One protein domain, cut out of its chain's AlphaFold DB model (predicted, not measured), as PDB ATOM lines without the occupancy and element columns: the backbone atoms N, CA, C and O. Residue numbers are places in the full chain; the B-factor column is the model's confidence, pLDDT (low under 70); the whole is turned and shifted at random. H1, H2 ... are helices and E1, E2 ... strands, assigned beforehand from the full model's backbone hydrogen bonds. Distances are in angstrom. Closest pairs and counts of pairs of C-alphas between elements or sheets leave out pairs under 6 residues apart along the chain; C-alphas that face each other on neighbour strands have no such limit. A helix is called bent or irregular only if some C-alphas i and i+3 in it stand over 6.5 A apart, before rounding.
ATOM      1  N   CYS A  74     141.049 115.401 158.978       98.31
ATOM      2  CA  CYS A  74     139.910 114.540 158.649       98.31
ATOM      3  C   CYS A  74     138.837 114.535 159.750       98.31
ATOM      4  O   CYS A  74     137.637 114.572 159.469       98.31
ATOM      5  N   LEU A  75     139.239 114.517 161.025       98.31
ATOM      6  CA  LEU A  75     138.276 114.595 162.120       98.31
ATOM      7  C   LEU A  75     137.624 115.982 162.227       98.31
ATOM      8  O   LEU A  75     136.441 116.074 162.548       98.31
ATOM      9  N   LEU A  76     138.353 117.060 161.945       98.25
ATOM     10  CA  LEU A  76     137.790 118.412 161.932       98.25
ATOM     11  C   LEU A  76     136.804 118.614 160.771       98.25
ATOM     12  O   LEU A  76     135.748 119.209 160.978       98.25
ATOM     13  N   GLU A  77     137.080 118.040 159.598       97.44
ATOM     14  CA  GLU A  77     136.136 117.973 158.473       97.44
ATOM     15  C   GLU A  77     134.827 117.274 158.901       97.44
ATOM     16  O   GLU A  77     133.724 117.759 158.621       97.44
ATOM     17  N   ASN A  78     134.937 116.183 159.670       97.44
ATOM     18  CA  ASN A  78     133.795 115.516 160.298       97.44
ATOM     19  C   ASN A  78     133.051 116.433 161.284       97.44
ATOM     20  O   ASN A  78     131.827 116.530 161.217       97.44
ATOM     21  N   VAL A  79     133.754 117.152 162.160       97.50
ATOM     22  CA  VAL A  79     133.138 118.100 163.108       97.50
ATOM     23  C   VAL A  79     132.361 119.200 162.385       97.50
ATOM     24  O   VAL A  79     131.242 119.532 162.787       97.50
ATOM     25  N   ASP A  80     132.905 119.749 161.303       96.31
ATOM     26  CA  ASP A  80     132.218 120.760 160.500       96.31
ATOM     27  C   ASP A  80     130.982 120.200 159.797       96.31
ATOM     28  O   ASP A  80     129.953 120.876 159.707       96.31
ATOM     29  N   HIS A  81     131.030 118.940 159.367       95.06
ATOM     30  CA  HIS A  81     129.841 118.248 158.892       95.06
ATOM     31  C   HIS A  81     128.795 118.073 160.004       95.06
ATOM     32  O   HIS A  81     127.620 118.377 159.790       95.06
ATOM     33  N   TRP A  82     129.197 117.676 161.214       96.25
ATOM     34  CA  TRP A  82     128.283 117.480 162.346       96.25
ATOM     35  C   TRP A  82     127.568 118.760 162.779       96.25
ATOM     36  O   TRP A  82     126.394 118.700 163.149       96.25
ATOM     37  N   LYS A  83     128.230 119.923 162.687       93.75
ATOM     38  CA  LYS A  83     127.596 121.232 162.931       93.75
ATOM     39  C   LYS A  83     126.377 121.456 162.035       93.75
ATOM     40  O   LYS A  83     125.391 122.030 162.488       93.75
ATOM     41  N   ARG A  84     126.433 120.986 160.783       89.88
ATOM     42  CA  ARG A  84     125.319 121.073 159.822       89.88
ATOM     43  C   ARG A  84     124.226 120.045 160.125       89.88
ATOM     44  O   ARG A  84     123.047 120.371 160.063       89.88
ATOM     45  N   LEU A  85     124.609 118.831 160.528       85.56
ATOM     46  CA  LEU A  85     123.662 117.742 160.810       85.56
ATOM     47  C   LEU A  85     122.880 117.908 162.120       85.56
ATOM     48  O   LEU A  85     121.768 117.393 162.231       85.56
ATOM     49  N   GLY A  86     123.437 118.584 163.128       79.81
ATOM     50  CA  GLY A  86     122.804 118.739 164.446       79.81
ATOM     51  C   GLY A  86     121.375 119.310 164.385       79.81
ATOM     52  O   GLY A  86     120.447 118.676 164.902       79.81
ATOM     53  N   PRO A  87     121.157 120.466 163.730       80.94
ATOM     54  CA  PRO A  87     119.823 121.041 163.559       80.94
ATOM     55  C   PRO A  87     118.876 120.158 162.735       80.94
ATOM     56  O   PRO A  87     117.725 119.971 163.127       80.94
ATOM     57  N   GLU A  88     119.359 119.594 161.626       81.44
ATOM     58  CA  GLU A  88     118.525 118.891 160.640       81.44
ATOM     59  C   GLU A  88     118.128 117.482 161.098       81.44
ATOM     60  O   GLU A  88     116.955 117.113 161.078       81.44
ATOM     61  N   MET A  89     119.104 116.697 161.557       83.31
ATOM     62  CA  MET A  89     118.934 115.268 161.833       83.31
ATOM     63  C   MET A  89     118.686 114.979 163.312       83.31
ATOM     64  O   MET A  89     118.005 114.012 163.651       83.31
ATOM     65  N   LEU A  90     119.227 115.814 164.203       85.81
ATOM     66  CA  LEU A  90     119.121 115.641 165.655       85.81
ATOM     67  C   LEU A  90     118.215 116.690 166.312       85.81
ATOM     68  O   LEU A  90     118.194 116.797 167.537       85.81
ATOM     69  N   ARG A  91     117.432 117.434 165.515       86.44
ATOM     70  CA  ARG A  91     116.423 118.409 165.973       86.44
ATOM     71  C   ARG A  91     116.975 119.453 166.955       86.44
ATOM     72  O   ARG A  91     116.258 119.903 167.843       86.44
ATOM     73  N   GLY A  92     118.257 119.798 166.833       84.50
ATOM     74  CA  GLY A  92     118.924 120.748 167.729       84.50
ATOM     75  C   GLY A  92     119.294 120.194 169.111       84.50
ATOM     76  O   GLY A  92     119.815 120.938 169.932       84.50
ATOM     77  N   PHE A  93     119.102 118.896 169.376       90.81
ATOM     78  CA  PHE A  93     119.554 118.255 170.621       90.81
ATOM     79  C   PHE A  93     121.055 117.961 170.656       90.81
ATOM     80  O   PHE A  93     121.534 117.352 171.613       90.81
ATOM     81  N   PHE A  94     121.777 118.359 169.611       94.31
ATOM     82  CA  PHE A  94     123.207 118.180 169.474       94.31
ATOM     83  C   PHE A  94     123.865 119.479 169.024       94.31
ATOM     84  O   PHE A  94     123.393 120.131 168.090       94.31
ATOM     85  N   SER A  95     124.991 119.812 169.648       95.12
ATOM     86  CA  SER A  95     125.882 120.880 169.203       95.12
ATOM     87  C   SER A  95     127.339 120.466 169.377       95.12
ATOM     88  O   SER A  95     127.667 119.658 170.247       95.12
ATOM     89  N   VAL A  96     128.214 121.009 168.531       96.62
ATOM     90  CA  VAL A  96     129.653 120.746 168.580       96.62
ATOM     91  C   VAL A  96     130.440 121.935 168.036       96.62
ATOM     92  O   VAL A  96     129.999 122.614 167.107       96.62
ATOM     93  N   ALA A  97     131.618 122.181 168.596       96.75
ATOM     94  CA  ALA A  97     132.554 123.192 168.138       96.75
ATOM     95  C   ALA A  97     133.996 122.748 168.402       96.75
ATOM     96  O   ALA A  97     134.319 122.287 169.496       96.75
ATOM     97  N   ALA A  98     134.865 122.915 167.408       97.06
ATOM     98  CA  ALA A  98     136.307 122.793 167.584       97.06
ATOM     99  C   ALA A  98     136.877 124.112 168.129       97.06
ATOM    100  O   ALA A  98     136.445 125.188 167.711       97.06
ATOM    101  N   GLY A  99     137.829 124.022 169.055       95.25
ATOM    102  CA  GLY A  99     138.661 125.150 169.466       95.25
ATOM    103  C   GLY A  99     139.635 125.562 168.360       95.25
ATOM    104  O   GLY A  99     139.835 124.824 167.399       95.25
ATOM    105  N   GLU A 100     140.262 126.731 168.513       92.12
ATOM    106  CA  GLU A 100     141.097 127.357 167.471       92.12
ATOM    107  C   GLU A 100     142.217 126.453 166.942       92.12
ATOM    108  O   GLU A 100     142.495 126.436 165.748       92.12
ATOM    109  N   SER A 101     142.845 125.683 167.827       92.12
ATOM    110  CA  SER A 101     143.971 124.813 167.491       92.12
ATOM    111  C   SER A 101     143.534 123.420 166.986       92.12
ATOM    112  O   SER A 101     144.293 122.710 166.317       92.12
ATOM    113  N   GLY A 102     142.271 123.052 167.231       93.25
ATOM    114  CA  GLY A 102     141.656 121.802 166.786       93.25
ATOM    115  C   GLY A 102     141.878 120.594 167.704       93.25
ATOM    116  O   GLY A 102     141.231 119.573 167.498       93.25
ATOM    117  N   GLU A 103     142.732 120.681 168.730       96.56
ATOM    118  CA  GLU A 103     142.985 119.569 169.669       96.56
ATOM    119  C   GLU A 103     141.883 119.391 170.718       96.56
ATOM    120  O   GLU A 103     141.796 118.341 171.351       96.56
ATOM    121  N   LEU A 104     141.046 120.408 170.917       97.50
ATOM    122  CA  LEU A 104     139.879 120.332 171.785       97.50
ATOM    123  C   LEU A 104     138.623 120.585 170.968       97.50
ATOM    124  O   LEU A 104     138.432 121.667 170.417       97.50
ATOM    125  N   ILE A 105     137.734 119.604 170.955       98.25
ATOM    126  CA  ILE A 105     136.375 119.741 170.445       98.25
ATOM    127  C   ILE A 105     135.434 119.663 171.640       98.25
ATOM    128  O   ILE A 105     135.536 118.765 172.469       98.25
ATOM    129  N   THR A 106     134.509 120.604 171.734       97.44
ATOM    130  CA  THR A 106     133.477 120.639 172.772       97.44
ATOM    131  C   THR A 106     132.129 120.361 172.141       97.44
ATOM    132  O   THR A 106     131.882 120.753 171.001       97.44
ATOM    133  N   GLY A 107     131.247 119.685 172.860       96.19
ATOM    134  CA  GLY A 107     129.900 119.440 172.379       96.19
ATOM    135  C   GLY A 107     128.909 119.186 173.494       96.19
ATOM    136  O   GLY A 107     129.256 119.070 174.670       96.19
ATOM    137  N   GLU A 108     127.647 119.114 173.104       95.25
ATOM    138  CA  GLU A 108     126.532 118.854 173.998       95.25
ATOM    139  C   GLU A 108     125.515 117.958 173.298       95.25
ATOM    140  O   GLU A 108     125.180 118.189 172.137       95.25
ATOM    141  N   VAL A 109     125.023 116.943 174.010       95.06
ATOM    142  CA  VAL A 109     123.909 116.100 173.568       95.06
ATOM    143  C   VAL A 109     122.883 115.960 174.689       95.06
ATOM    144  O   VAL A 109     123.220 115.508 175.781       95.06
ATOM    145  N   LEU A 110     121.631 116.361 174.442       93.00
ATOM    146  CA  LEU A 110     120.540 116.348 175.436       93.00
ATOM    147  C   LEU A 110     120.928 116.991 176.790       93.00
ATOM    148  O   LEU A 110     120.636 116.443 177.851       93.00
ATOM    149  N   GLY A 111     121.630 118.129 176.770       90.62
ATOM    150  CA  GLY A 111     122.102 118.812 177.984       90.62
ATOM    151  C   GLY A 111     123.404 118.255 178.573       90.62
ATOM    152  O   GLY A 111     123.993 118.865 179.465       90.62
ATOM    153  N   ARG A 112     123.892 117.108 178.082       91.81
ATOM    154  CA  ARG A 112     125.137 116.497 178.551       91.81
ATOM    155  C   ARG A 112     126.325 117.008 177.748       91.81
ATOM    156  O   ARG A 112     126.496 116.658 176.580       91.81
ATOM    157  N   LYS A 113     127.168 117.804 178.405       94.19
ATOM    158  CA  LYS A 113     128.408 118.334 177.827       94.19
ATOM    159  C   LYS A 113     129.486 117.260 177.747       94.19
ATOM    160  O   LYS A 113     129.678 116.495 178.697       94.19
ATOM    161  N   PHE A 114     130.214 117.248 176.642       96.06
ATOM    162  CA  PHE A 114     131.359 116.378 176.420       96.06
ATOM    163  C   PHE A 114     132.500 117.132 175.732       96.06
ATOM    164  O   PHE A 114     132.285 118.141 175.060       96.06
ATOM    165  N   ASN A 115     133.707 116.602 175.887       97.06
ATOM    166  CA  ASN A 115     134.906 117.037 175.187       97.06
ATOM    167  C   ASN A 115     135.467 115.871 174.376       97.06
ATOM    168  O   ASN A 115     135.398 114.726 174.822       97.06
ATOM    169  N   ILE A 116     136.072 116.164 173.231       98.19
ATOM    170  CA  ILE A 116     136.953 115.258 172.500       98.19
ATOM    171  C   ILE A 116     138.333 115.905 172.501       98.19
ATOM    172  O   ILE A 116     138.508 116.987 171.939       98.19
ATOM    173  N   HIS A 117     139.286 115.263 173.167       97.81
ATOM    174  CA  HIS A 117     140.685 115.672 173.159       97.81
ATOM    175  C   HIS A 117     141.447 114.861 172.121       97.81
ATOM    176  O   HIS A 117     141.302 113.639 172.085       97.81
ATOM    177  N   LEU A 118     142.254 115.537 171.308       98.00
ATOM    178  CA  LEU A 118     143.132 114.906 170.330       98.00
ATOM    179  C   LEU A 118     144.571 114.918 170.827       98.00
ATOM    180  O   LEU A 118     145.084 115.953 171.249       98.00
ATOM    181  N   SER A 119     145.215 113.762 170.741       97.06
ATOM    182  CA  SER A 119     146.634 113.589 171.029       97.06
ATOM    183  C   SER A 119     147.304 112.844 169.874       97.06
ATOM    184  O   SER A 119     146.692 111.944 169.293       97.06
ATOM    185  N   PRO A 120     148.555 113.178 169.519       97.06
ATOM    186  CA  PRO A 120     149.312 112.364 168.583       97.06
ATOM    187  C   PRO A 120     149.587 110.984 169.186       97.06
ATOM    188  O   PRO A 120     150.051 110.869 170.320       97.06
ATOM    189  N   LEU A 121     149.353 109.942 168.391       95.88
ATOM    190  CA  LEU A 121     149.821 108.587 168.653       95.88
ATOM    191  C   LEU A 121     150.710 108.157 167.489       95.88
ATOM    192  O   LEU A 121     150.322 108.284 166.326       95.88
ATOM    193  N   VAL A 122     151.898 107.647 167.801       93.44
ATOM    194  CA  VAL A 122     152.823 107.106 166.804       93.44
ATOM    195  C   VAL A 122     152.923 105.609 166.999       93.44
ATOM    196  O   VAL A 122     153.276 105.150 168.083       93.44
ATOM    197  N   ASP A 123     152.641 104.861 165.941       90.69
ATOM    198  CA  ASP A 123     152.940 103.438 165.903       90.69
ATOM    199  C   ASP A 123     153.348 103.011 164.497       90.69
ATOM    200  O   ASP A 123     152.788 103.493 163.512       90.69
ATOM    201  N   ASP A 124     154.339 102.127 164.409       87.56
ATOM    202  CA  ASP A 124     154.917 101.649 163.149       87.56
ATOM    203  C   ASP A 124     155.250 102.801 162.170       87.56
ATOM    204  O   ASP A 124     154.924 102.771 160.985       87.56
ATOM    205  N   GLN A 125     155.851 103.881 162.699       87.00
ATOM    206  CA  GLN A 125     156.213 105.110 161.962       87.00
ATOM    207  C   GLN A 125     155.031 105.833 161.284       87.00
ATOM    208  O   GLN A 125     155.232 106.692 160.419       87.00
ATOM    209  N   LYS A 126     153.798 105.502 161.671       92.25
ATOM    210  CA  LYS A 126     152.573 106.171 161.239       92.25
ATOM    211  C   LYS A 126     152.046 107.029 162.375       92.25
ATOM    212  O   LYS A 126     152.023 106.613 163.532       92.25
ATOM    213  N   GLY A 127     151.596 108.226 162.021       96.38
ATOM    214  CA  GLY A 127     150.887 109.106 162.937       96.38
ATOM    215  C   GLY A 127     149.386 108.896 162.861       96.38
ATOM    216  O   GLY A 127     148.819 108.838 161.769       96.38
ATOM    217  N   TYR A 128     148.764 108.848 164.028       98.31
ATOM    218  CA  TYR A 128     147.325 108.785 164.231       98.31
ATOM    219  C   TYR A 128     146.909 109.926 165.152       98.31
ATOM    220  O   TYR A 128     147.695 110.370 165.995       98.31
ATOM    221  N   ALA A 129     145.663 110.371 165.026       98.38
ATOM    222  CA  ALA A 129     145.030 111.170 166.066       98.38
ATOM    223  C   ALA A 129     144.291 110.227 167.020       98.38
ATOM    224  O   ALA A 129     143.311 109.592 166.632       98.38
ATOM    225  N   GLU A 130     144.765 110.121 168.258       98.50
ATOM    226  CA  GLU A 130     144.011 109.483 169.332       98.50
ATOM    227  C   GLU A 130     142.971 110.476 169.848       98.50
ATOM    228  O   GLU A 130     143.316 111.569 170.298       98.50
ATOM    229  N   ALA A 131     141.698 110.100 169.755       98.56
ATOM    230  CA  ALA A 131     140.570 110.902 170.190       98.56
ATOM    231  C   ALA A 131     139.973 110.317 171.470       98.56
ATOM    232  O   ALA A 131     139.455 109.198 171.475       98.56
ATOM    233  N   ILE A 132     140.013 111.095 172.549       98.06
ATOM    234  CA  ILE A 132     139.485 110.713 173.860       98.06
ATOM    235  C   ILE A 132     138.230 111.533 174.137       98.06
ATOM    236  O   ILE A 132     138.292 112.753 174.306       98.06
ATOM    237  N   VAL A 133     137.084 110.857 174.199       98.00
ATOM    238  CA  VAL A 133     135.791 111.472 174.506       98.00
ATOM    239  C   VAL A 133     135.559 111.411 176.005       98.00
ATOM    240  O   VAL A 133     135.588 110.334 176.595       98.00
ATOM    241  N   SER A 134     135.269 112.545 176.632       96.38
ATOM    242  CA  SER A 134     135.034 112.627 178.073       96.38
ATOM    243  C   SER A 134     133.843 113.510 178.429       96.38
ATOM    244  O   SER A 134     133.486 114.427 177.695       96.38
ATOM    245  N   THR A 135     133.227 113.239 179.577       94.38
ATOM    246  CA  THR A 135     132.192 114.091 180.187       94.38
ATOM    247  C   THR A 135     132.662 114.552 181.560       94.38
ATOM    248  O   THR A 135     133.429 113.839 182.205       94.38
ATOM    249  N   ARG A 136     132.218 115.719 182.030       84.81
ATOM    250  CA  ARG A 136     132.545 116.170 183.391       84.81
ATOM    251  C   ARG A 136     131.776 115.368 184.442       84.81
ATOM    252  O   ARG A 136     130.610 115.035 184.226       84.81
ATOM    253  N   SER A 137     132.427 115.101 185.572       77.31
ATOM    254  CA  SER A 137     131.767 114.664 186.805       77.31
ATOM    255  C   SER A 137     130.826 115.755 187.338       77.31
ATOM    256  O   SER A 137     131.041 116.942 187.089       77.31
ATOM    257  N   LEU A 138     129.785 115.370 188.081       71.50
ATOM    258  CA  LEU A 138     128.917 116.326 188.781       71.50
ATOM    259  C   LEU A 138     129.549 116.874 190.068       71.50
ATOM    260  O   LEU A 138     129.153 117.941 190.528       71.50
ATOM    261  N   SER A 139     130.507 116.158 190.652       68.69
ATOM    262  CA  SER A 139     131.064 116.452 191.980       68.69
ATOM    263  C   SER A 139     132.444 117.095 191.986       68.69
ATOM    264  O   SER A 139     133.012 117.331 193.052       68.69
ATOM    265  N   GLY A 140     132.994 117.412 190.816       66.50
ATOM    266  CA  GLY A 140     134.284 118.082 190.706       66.50
ATOM    267  C   GLY A 140     134.807 118.137 189.276       66.50
ATOM    268  O   GLY A 140     134.093 117.837 188.323       66.50
ATOM    269  N   ASP A 141     136.086 118.481 189.139       69.06
ATOM    270  CA  ASP A 141     136.751 118.670 187.840       69.06
ATOM    271  C   ASP A 141     137.217 117.365 187.172       69.06
ATOM    272  O   ASP A 141     137.826 117.392 186.101       69.06
ATOM    273  N   ALA A 142     136.933 116.206 187.774       77.94
ATOM    274  CA  ALA A 142     137.308 114.920 187.202       77.94
ATOM    275  C   ALA A 142     136.576 114.674 185.870       77.94
ATOM    276  O   ALA A 142     135.346 114.769 185.779       77.94
ATOM    277  N   LEU A 143     137.345 114.334 184.835       85.19
ATOM    278  CA  LEU A 143     136.822 113.913 183.539       85.19
ATOM    279  C   LEU A 143     136.553 112.407 183.560       85.19
ATOM    280  O   LEU A 143     137.415 111.616 183.932       85.19
ATOM    281  N   ASN A 144     135.357 112.015 183.131       90.44
ATOM    282  CA  ASN A 144     134.976 110.625 182.924       90.44
ATOM    283  C   ASN A 144     135.139 110.263 181.440       90.44
ATOM    284  O   ASN A 144     134.373 110.760 180.603       90.44
ATOM    285  N   GLU A 145     136.124 109.422 181.110       94.00
ATOM    286  CA  GLU A 145     136.339 108.910 179.751       94.00
ATOM    287  C   GLU A 145     135.151 108.029 179.330       94.00
ATOM    288  O   GLU A 145     134.811 107.039 179.972       94.00
ATOM    289  N   CYS A 146     134.478 108.416 178.248       94.88
ATOM    290  CA  CYS A 146     133.305 107.728 177.710       94.88
ATOM    291  C   CYS A 146     133.689 106.713 176.632       94.88
ATOM    292  O   CYS A 146     133.090 105.639 176.542       94.88
ATOM    293  N   CYS A 147     134.644 107.082 175.779       96.00
ATOM    294  CA  CYS A 147     135.242 106.206 174.781       96.00
ATOM    295  C   CYS A 147     136.521 106.823 174.212       96.00
ATOM    296  O   CYS A 147     136.771 108.021 174.347       96.00
ATOM    297  N   ARG A 148     137.273 105.983 173.507       97.62
ATOM    298  CA  ARG A 148     138.503 106.324 172.804       97.62
ATOM    299  C   ARG A 148     138.521 105.634 171.452       97.62
ATOM    300  O   ARG A 148     138.033 104.510 171.334       97.62
ATOM    301  N   PHE A 149     139.049 106.314 170.447       98.50
ATOM    302  CA  PHE A 149     139.242 105.773 169.106       98.50
ATOM    303  C   PHE A 149     140.443 106.443 168.442       98.50
ATOM    304  O   PHE A 149     140.903 107.494 168.889       98.50
ATOM    305  N   LEU A 150     140.942 105.834 167.373       98.62
ATOM    306  CA  LEU A 150     142.005 106.399 166.551       98.62
ATOM    307  C   LEU A 150     141.428 106.896 165.231       98.62
ATOM    308  O   LEU A 150     140.490 106.310 164.691       98.62
ATOM    309  N   VAL A 151     142.024 107.950 164.689       98.62
ATOM    310  CA  VAL A 151     141.818 108.381 163.307       98.62
ATOM    311  C   VAL A 151     143.131 108.199 162.560       98.62
ATOM    312  O   VAL A 151     144.181 108.674 163.001       98.62
ATOM    313  N   ALA A 152     143.083 107.477 161.445       98.31
ATOM    314  CA  ALA A 152     144.216 107.309 160.546       98.31
ATOM    315  C   ALA A 152     144.348 108.502 159.588       98.31
ATOM    316  O   ALA A 152     143.397 109.246 159.357       98.31
ATOM    317  N   ALA A 153     145.519 108.663 158.969       97.75
ATOM    318  CA  ALA A 153     145.787 109.761 158.033       97.75
ATOM    319  C   ALA A 153     144.879 109.765 156.784       97.75
ATOM    320  O   ALA A 153     144.753 110.788 156.122       97.75
ATOM    321  N   ASN A 154     144.247 108.642 156.437       97.25
ATOM    322  CA  ASN A 154     143.252 108.590 155.362       97.25
ATOM    323  C   ASN A 154     141.831 108.963 155.830       97.25
ATOM    324  O   ASN A 154     140.931 109.019 155.003       97.25
ATOM    325  N   GLY A 155     141.623 109.195 157.129       97.88
ATOM    326  CA  GLY A 155     140.323 109.502 157.729       97.88
ATOM    327  C   GLY A 155     139.548 108.295 158.262       97.88
ATOM    328  O   GLY A 155     138.452 108.477 158.785       97.88
ATOM    329  N   SER A 156     140.096 107.077 158.170       98.50
ATOM    330  CA  SER A 156     139.445 105.881 158.732       98.50
ATOM    331  C   SER A 156     139.454 105.936 160.257       98.50
ATOM    332  O   SER A 156     140.417 106.420 160.862       98.50
ATOM    333  N   VAL A 157     138.399 105.413 160.879       98.62
ATOM    334  CA  VAL A 157     138.252 105.343 162.337       98.62
ATOM    335  C   VAL A 157     138.594 103.939 162.803       98.62
ATOM    336  O   VAL A 157     138.014 102.974 162.309       98.62
ATOM    337  N   LEU A 158     139.494 103.823 163.774       98.56
ATOM    338  CA  LEU A 158     140.003 102.551 164.278       98.56
ATOM    339  C   LEU A 158     139.786 102.415 165.794       98.56
ATOM    340  O   LEU A 158     139.619 103.412 166.506       98.56
ATOM    341  N   ASN A 159     139.815 101.184 166.306       97.31
ATOM    342  CA  ASN A 159     139.933 100.916 167.746       97.31
ATOM    343  C   ASN A 159     141.398 101.064 168.227       97.31
ATOM    344  O   ASN A 159     142.278 101.476 167.468       97.31
ATOM    345  N   ALA A 160     141.668 100.735 169.496       93.75
ATOM    346  CA  ALA A 160     143.015 100.799 170.073       93.75
ATOM    347  C   ALA A 160     143.978  99.770 169.446       93.75
ATOM    348  O   ALA A 160     145.183 100.007 169.349       93.75
ATOM    349  N   GLU A 161     143.437  98.649 168.976       95.19
ATOM    350  CA  GLU A 161     144.146  97.572 168.289       95.19
ATOM    351  C   GLU A 161     144.434  97.882 166.806       95.19
ATOM    352  O   GLU A 161     145.199  97.158 166.171       95.19
ATOM    353  N   LYS A 162     143.916  99.007 166.287       95.88
ATOM    354  CA  LYS A 162     143.956  99.456 164.880       95.88
ATOM    355  C   LYS A 162     143.091  98.647 163.911       95.88
ATOM    356  O   LYS A 162     143.282  98.756 162.700       95.88
ATOM    357  N   ASP A 163     142.117  97.902 164.417       97.56
ATOM    358  CA  ASP A 163     141.051  97.358 163.585       97.56
ATOM    359  C   ASP A 163     140.139  98.491 163.115       97.56
ATOM    360  O   ASP A 163     139.768  99.384 163.887       97.56
ATOM    361  N   GLU A 164     139.762  98.446 161.840       98.12
ATOM    362  CA  GLU A 164     138.884  99.444 161.242       98.12
ATOM    363  C   GLU A 164     137.451  99.306 161.769       98.12
ATOM    364  O   GLU A 164     136.809  98.262 161.648       98.12
ATOM    365  N   LEU A 165     136.952 100.390 162.366       98.06
ATOM    366  CA  LEU A 165     135.575 100.522 162.837       98.06
ATOM    367  C   LEU A 165     134.690 101.192 161.785       98.06
ATOM    368  O   LEU A 165     133.528 100.818 161.637       98.06
ATOM    369  N   LEU A 166     135.225 102.207 161.094       98.19
ATOM    370  CA  LEU A 166     134.559 102.919 160.003       98.19
ATOM    371  C   LEU A 166     135.581 103.256 158.913       98.19
ATOM    372  O   LEU A 166     136.576 103.936 159.185       98.19
ATOM    373  N   ALA A 167     135.301 102.819 157.688       97.81
ATOM    374  CA  ALA A 167     136.120 103.103 156.517       97.81
ATOM    375  C   ALA A 167     135.997 104.575 156.088       97.81
ATOM    376  O   ALA A 167     134.947 105.204 156.243       97.81
ATOM    377  N   TRP A 168     137.075 105.137 155.543       95.94
ATOM    378  CA  TRP A 168     137.105 106.535 155.101       95.94
ATOM    379  C   TRP A 168     136.201 106.827 153.893       95.94
ATOM    380  O   TRP A 168     135.777 107.966 153.720       95.94
ATOM    381  N   ASP A 169     135.912 105.815 153.077       95.06
ATOM    382  CA  ASP A 169     135.135 105.886 151.836       95.06
ATOM    383  C   ASP A 169     133.649 105.519 152.015       95.06
ATOM    384  O   ASP A 169     132.892 105.501 151.046       95.06
ATOM    385  N   ASP A 170     133.203 105.260 153.248       95.50
ATOM    386  CA  ASP A 170     131.781 105.122 153.568       95.50
ATOM    387  C   ASP A 170     131.124 106.511 153.645       95.50
ATOM    388  O   ASP A 170     131.385 107.289 154.566       95.50
ATOM    389  N   ASP A 171     130.209 106.805 152.716       93.06
ATOM    390  CA  ASP A 171     129.441 108.061 152.666       93.06
ATOM    391  C   ASP A 171     128.719 108.383 153.988       93.06
ATOM    392  O   ASP A 171     128.490 109.548 154.332       93.06
ATOM    393  N   ALA A 172     128.351 107.358 154.764       94.75
ATOM    394  CA  ALA A 172     127.688 107.513 156.052       94.75
ATOM    395  C   ALA A 172     128.661 107.589 157.243       94.75
ATOM    396  O   ALA A 172     128.197 107.780 158.374       94.75
ATOM    397  N   GLN A 173     129.977 107.455 157.032       96.62
ATOM    398  CA  GLN A 173     130.991 107.362 158.092       96.62
ATOM    399  C   GLN A 173     130.876 108.510 159.091       96.62
ATOM    400  O   GLN A 173     130.753 108.282 160.296       96.62
ATOM    401  N   SER A 174     130.832 109.744 158.588       96.50
ATOM    402  CA  SER A 174     130.767 110.946 159.416       96.50
ATOM    403  C   SER A 174     129.558 110.937 160.357       96.50
ATOM    404  O   SER A 174     129.687 111.172 161.561       96.50
ATOM    405  N   TYR A 175     128.375 110.599 159.836       95.50
ATOM    406  CA  TYR A 175     127.154 110.523 160.637       95.50
ATOM    407  C   TYR A 175     127.189 109.345 161.620       95.50
ATOM    408  O   TYR A 175     126.797 109.490 162.779       95.50
ATOM    409  N   ARG A 176     127.705 108.185 161.201       96.88
ATOM    410  CA  ARG A 176     127.866 107.013 162.074       96.88
ATOM    411  C   ARG A 176     128.793 107.307 163.248       96.88
ATOM    412  O   ARG A 176     128.457 106.942 164.376       96.88
ATOM    413  N   LEU A 177     129.899 108.014 163.010       97.81
ATOM    414  CA  LEU A 177     130.827 108.436 164.056       97.81
ATOM    415  C   LEU A 177     130.144 109.374 165.064       97.81
ATOM    416  O   LEU A 177     130.213 109.127 166.269       97.81
ATOM    417  N   LEU A 178     129.404 110.382 164.587       96.38
ATOM    418  CA  LEU A 178     128.598 111.266 165.439       96.38
ATOM    419  C   LEU A 178     127.634 110.476 166.337       96.38
ATOM    420  O   LEU A 178     127.599 110.678 167.554       96.38
ATOM    421  N   ILE A 179     126.864 109.553 165.754       96.50
ATOM    422  CA  ILE A 179     125.904 108.735 166.502       96.50
ATOM    423  C   ILE A 179     126.616 107.834 167.516       96.50
ATOM    424  O   ILE A 179     126.136 107.693 168.643       96.50
ATOM    425  N   ALA A 180     127.759 107.246 167.162       97.38
ATOM    426  CA  ALA A 180     128.550 106.433 168.080       97.38
ATOM    427  C   ALA A 180     129.019 107.248 169.298       97.38
ATOM    428  O   ALA A 180     128.820 106.809 170.436       97.38
ATOM    429  N   ILE A 181     129.555 108.453 169.072       97.19
ATOM    430  CA  ILE A 181     129.986 109.378 170.131       97.19
ATOM    431  C   ILE A 181     128.799 109.763 171.018       97.19
ATOM    432  O   ILE A 181     128.858 109.583 172.235       97.19
ATOM    433  N   ALA A 182     127.695 110.224 170.427       96.19
ATOM    434  CA  ALA A 182     126.503 110.633 171.166       96.19
ATOM    435  C   ALA A 182     125.947 109.495 172.037       96.19
ATOM    436  O   ALA A 182     125.640 109.697 173.213       96.19
ATOM    437  N   ARG A 183     125.874 108.271 171.496       96.44
ATOM    438  CA  ARG A 183     125.440 107.085 172.249       96.44
ATOM    439  C   ARG A 183     126.363 106.797 173.428       96.44
ATOM    440  O   ARG A 183     125.862 106.543 174.519       96.44
ATOM    441  N   ARG A 184     127.685 106.859 173.233       96.62
ATOM    442  CA  ARG A 184     128.667 106.631 174.306       96.62
ATOM    443  C   ARG A 184     128.553 107.677 175.401       96.62
ATOM    444  O   ARG A 184     128.437 107.298 176.565       96.62
ATOM    445  N   VAL A 185     128.477 108.953 175.026       96.00
ATOM    446  CA  VAL A 185     128.259 110.066 175.957       96.00
ATOM    447  C   VAL A 185     126.993 109.840 176.773       96.00
ATOM    448  O   VAL A 185     127.063 109.889 177.991       96.00
ATOM    449  N   LEU A 186     125.854 109.527 176.151       94.62
ATOM    450  CA  LEU A 186     124.594 109.321 176.875       94.62
ATOM    451  C   LEU A 186     124.598 108.062 177.756       94.62
ATOM    452  O   LEU A 186     124.011 108.081 178.833       94.62
ATOM    453  N   SER A 187     125.272 106.992 177.326       93.56
ATOM    454  CA  SER A 187     125.352 105.726 178.072       93.56
ATOM    455  C   SER A 187     126.368 105.723 179.216       93.56
ATOM    456  O   SER A 187     126.325 104.838 180.066       93.56
ATOM    457  N   SER A 188     127.300 106.678 179.232       89.44
ATOM    458  CA  SER A 188     128.352 106.733 180.243       89.44
ATOM    459  C   SER A 188     127.755 107.080 181.614       89.44
ATOM    460  O   SER A 188     126.917 107.981 181.690       89.44
TER     461      SER A 188
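AT A GLANCE: This is residues 74 to 188 of the 192 residues of an uncharacterized protein of Pseudomonas reinekei (UniProt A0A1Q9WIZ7). A twisted sheet of five antiparallel strands curls round the helix H2, while H1 packs on the same face beside the edge strand E1, about perpendicular to H2. The short strand E6 is tied to the other edge strand, E5, through residues 157 to 158. The 115 printed residues include two named helices and six named strands in the order H1 E1 E2 E3 E4 E5 E6 H2, of mixed class. The sheet, in the order E1 E2 E3 E4 E5, is a meander, each strand the antiparallel neighbour of the one before, and the helices on one face make two layers. The whole is compact, with a radius of gyration of the C-alphas of 13.8 A and spans of 39 by 34 by 28 A.

HOW THE PARTS SIT: H1, residues 74 to 89, has a kink of 32 degrees near residue 83 and is only just irregular, C-alphas 84 and 87 being 6.6 A apart. Its closest C-alphas to E1, residues 94 to 98, are Gly 86 and Phe 94, 5.1 A. E1 forms a hairpin with E2, residues 104 to 109, with N 95 and O 108 at 3.0 A. E2 forms one with E3, residues 112 to 123, with N 107 and O 114 at 2.9 A. E3 and E4, residues 126 to 136, form the next, with N 119 and O 130 at 2.9 A. E4 and E5, residues 143 to 151, form the last, with N 131 and O 149 at 2.9 A; E5 bends by 67 degrees at residue 146. E6, residues 164 to 166, pairs with no named strand and is apart from H1. H2, residues 173 to 187, is on the sheet; its closest C-alphas to E5 are Val 185 and Cys 146, 5.8 A. H1 touches H2 with residues 78 to 82 alone, at 73 degrees, closest at the C-alphas of Asn 78 and Ser 174, 5.6 A. In H2 every O i to N i+4 pair is within hydrogen-bond range, in H1 9 of 12.

IN THESE COORDINATES: H1 begins at C-alpha 74 (139.910, 114.540, 158.649) and measures 21.2 A; E3 measures 33.2 A, E4 31.5 A, E5 21.6 A. H2, 20.8 A, ends at C-alpha 187 (125.352, 105.726, 178.072).

THE WHOLE: The C-alphas farthest apart, of Arg 91 and Gln 125, are 42.1 A apart. The printed part has no cut; the link from E5 to E6 is long, and residues 139 to 141 have pLDDT under 70.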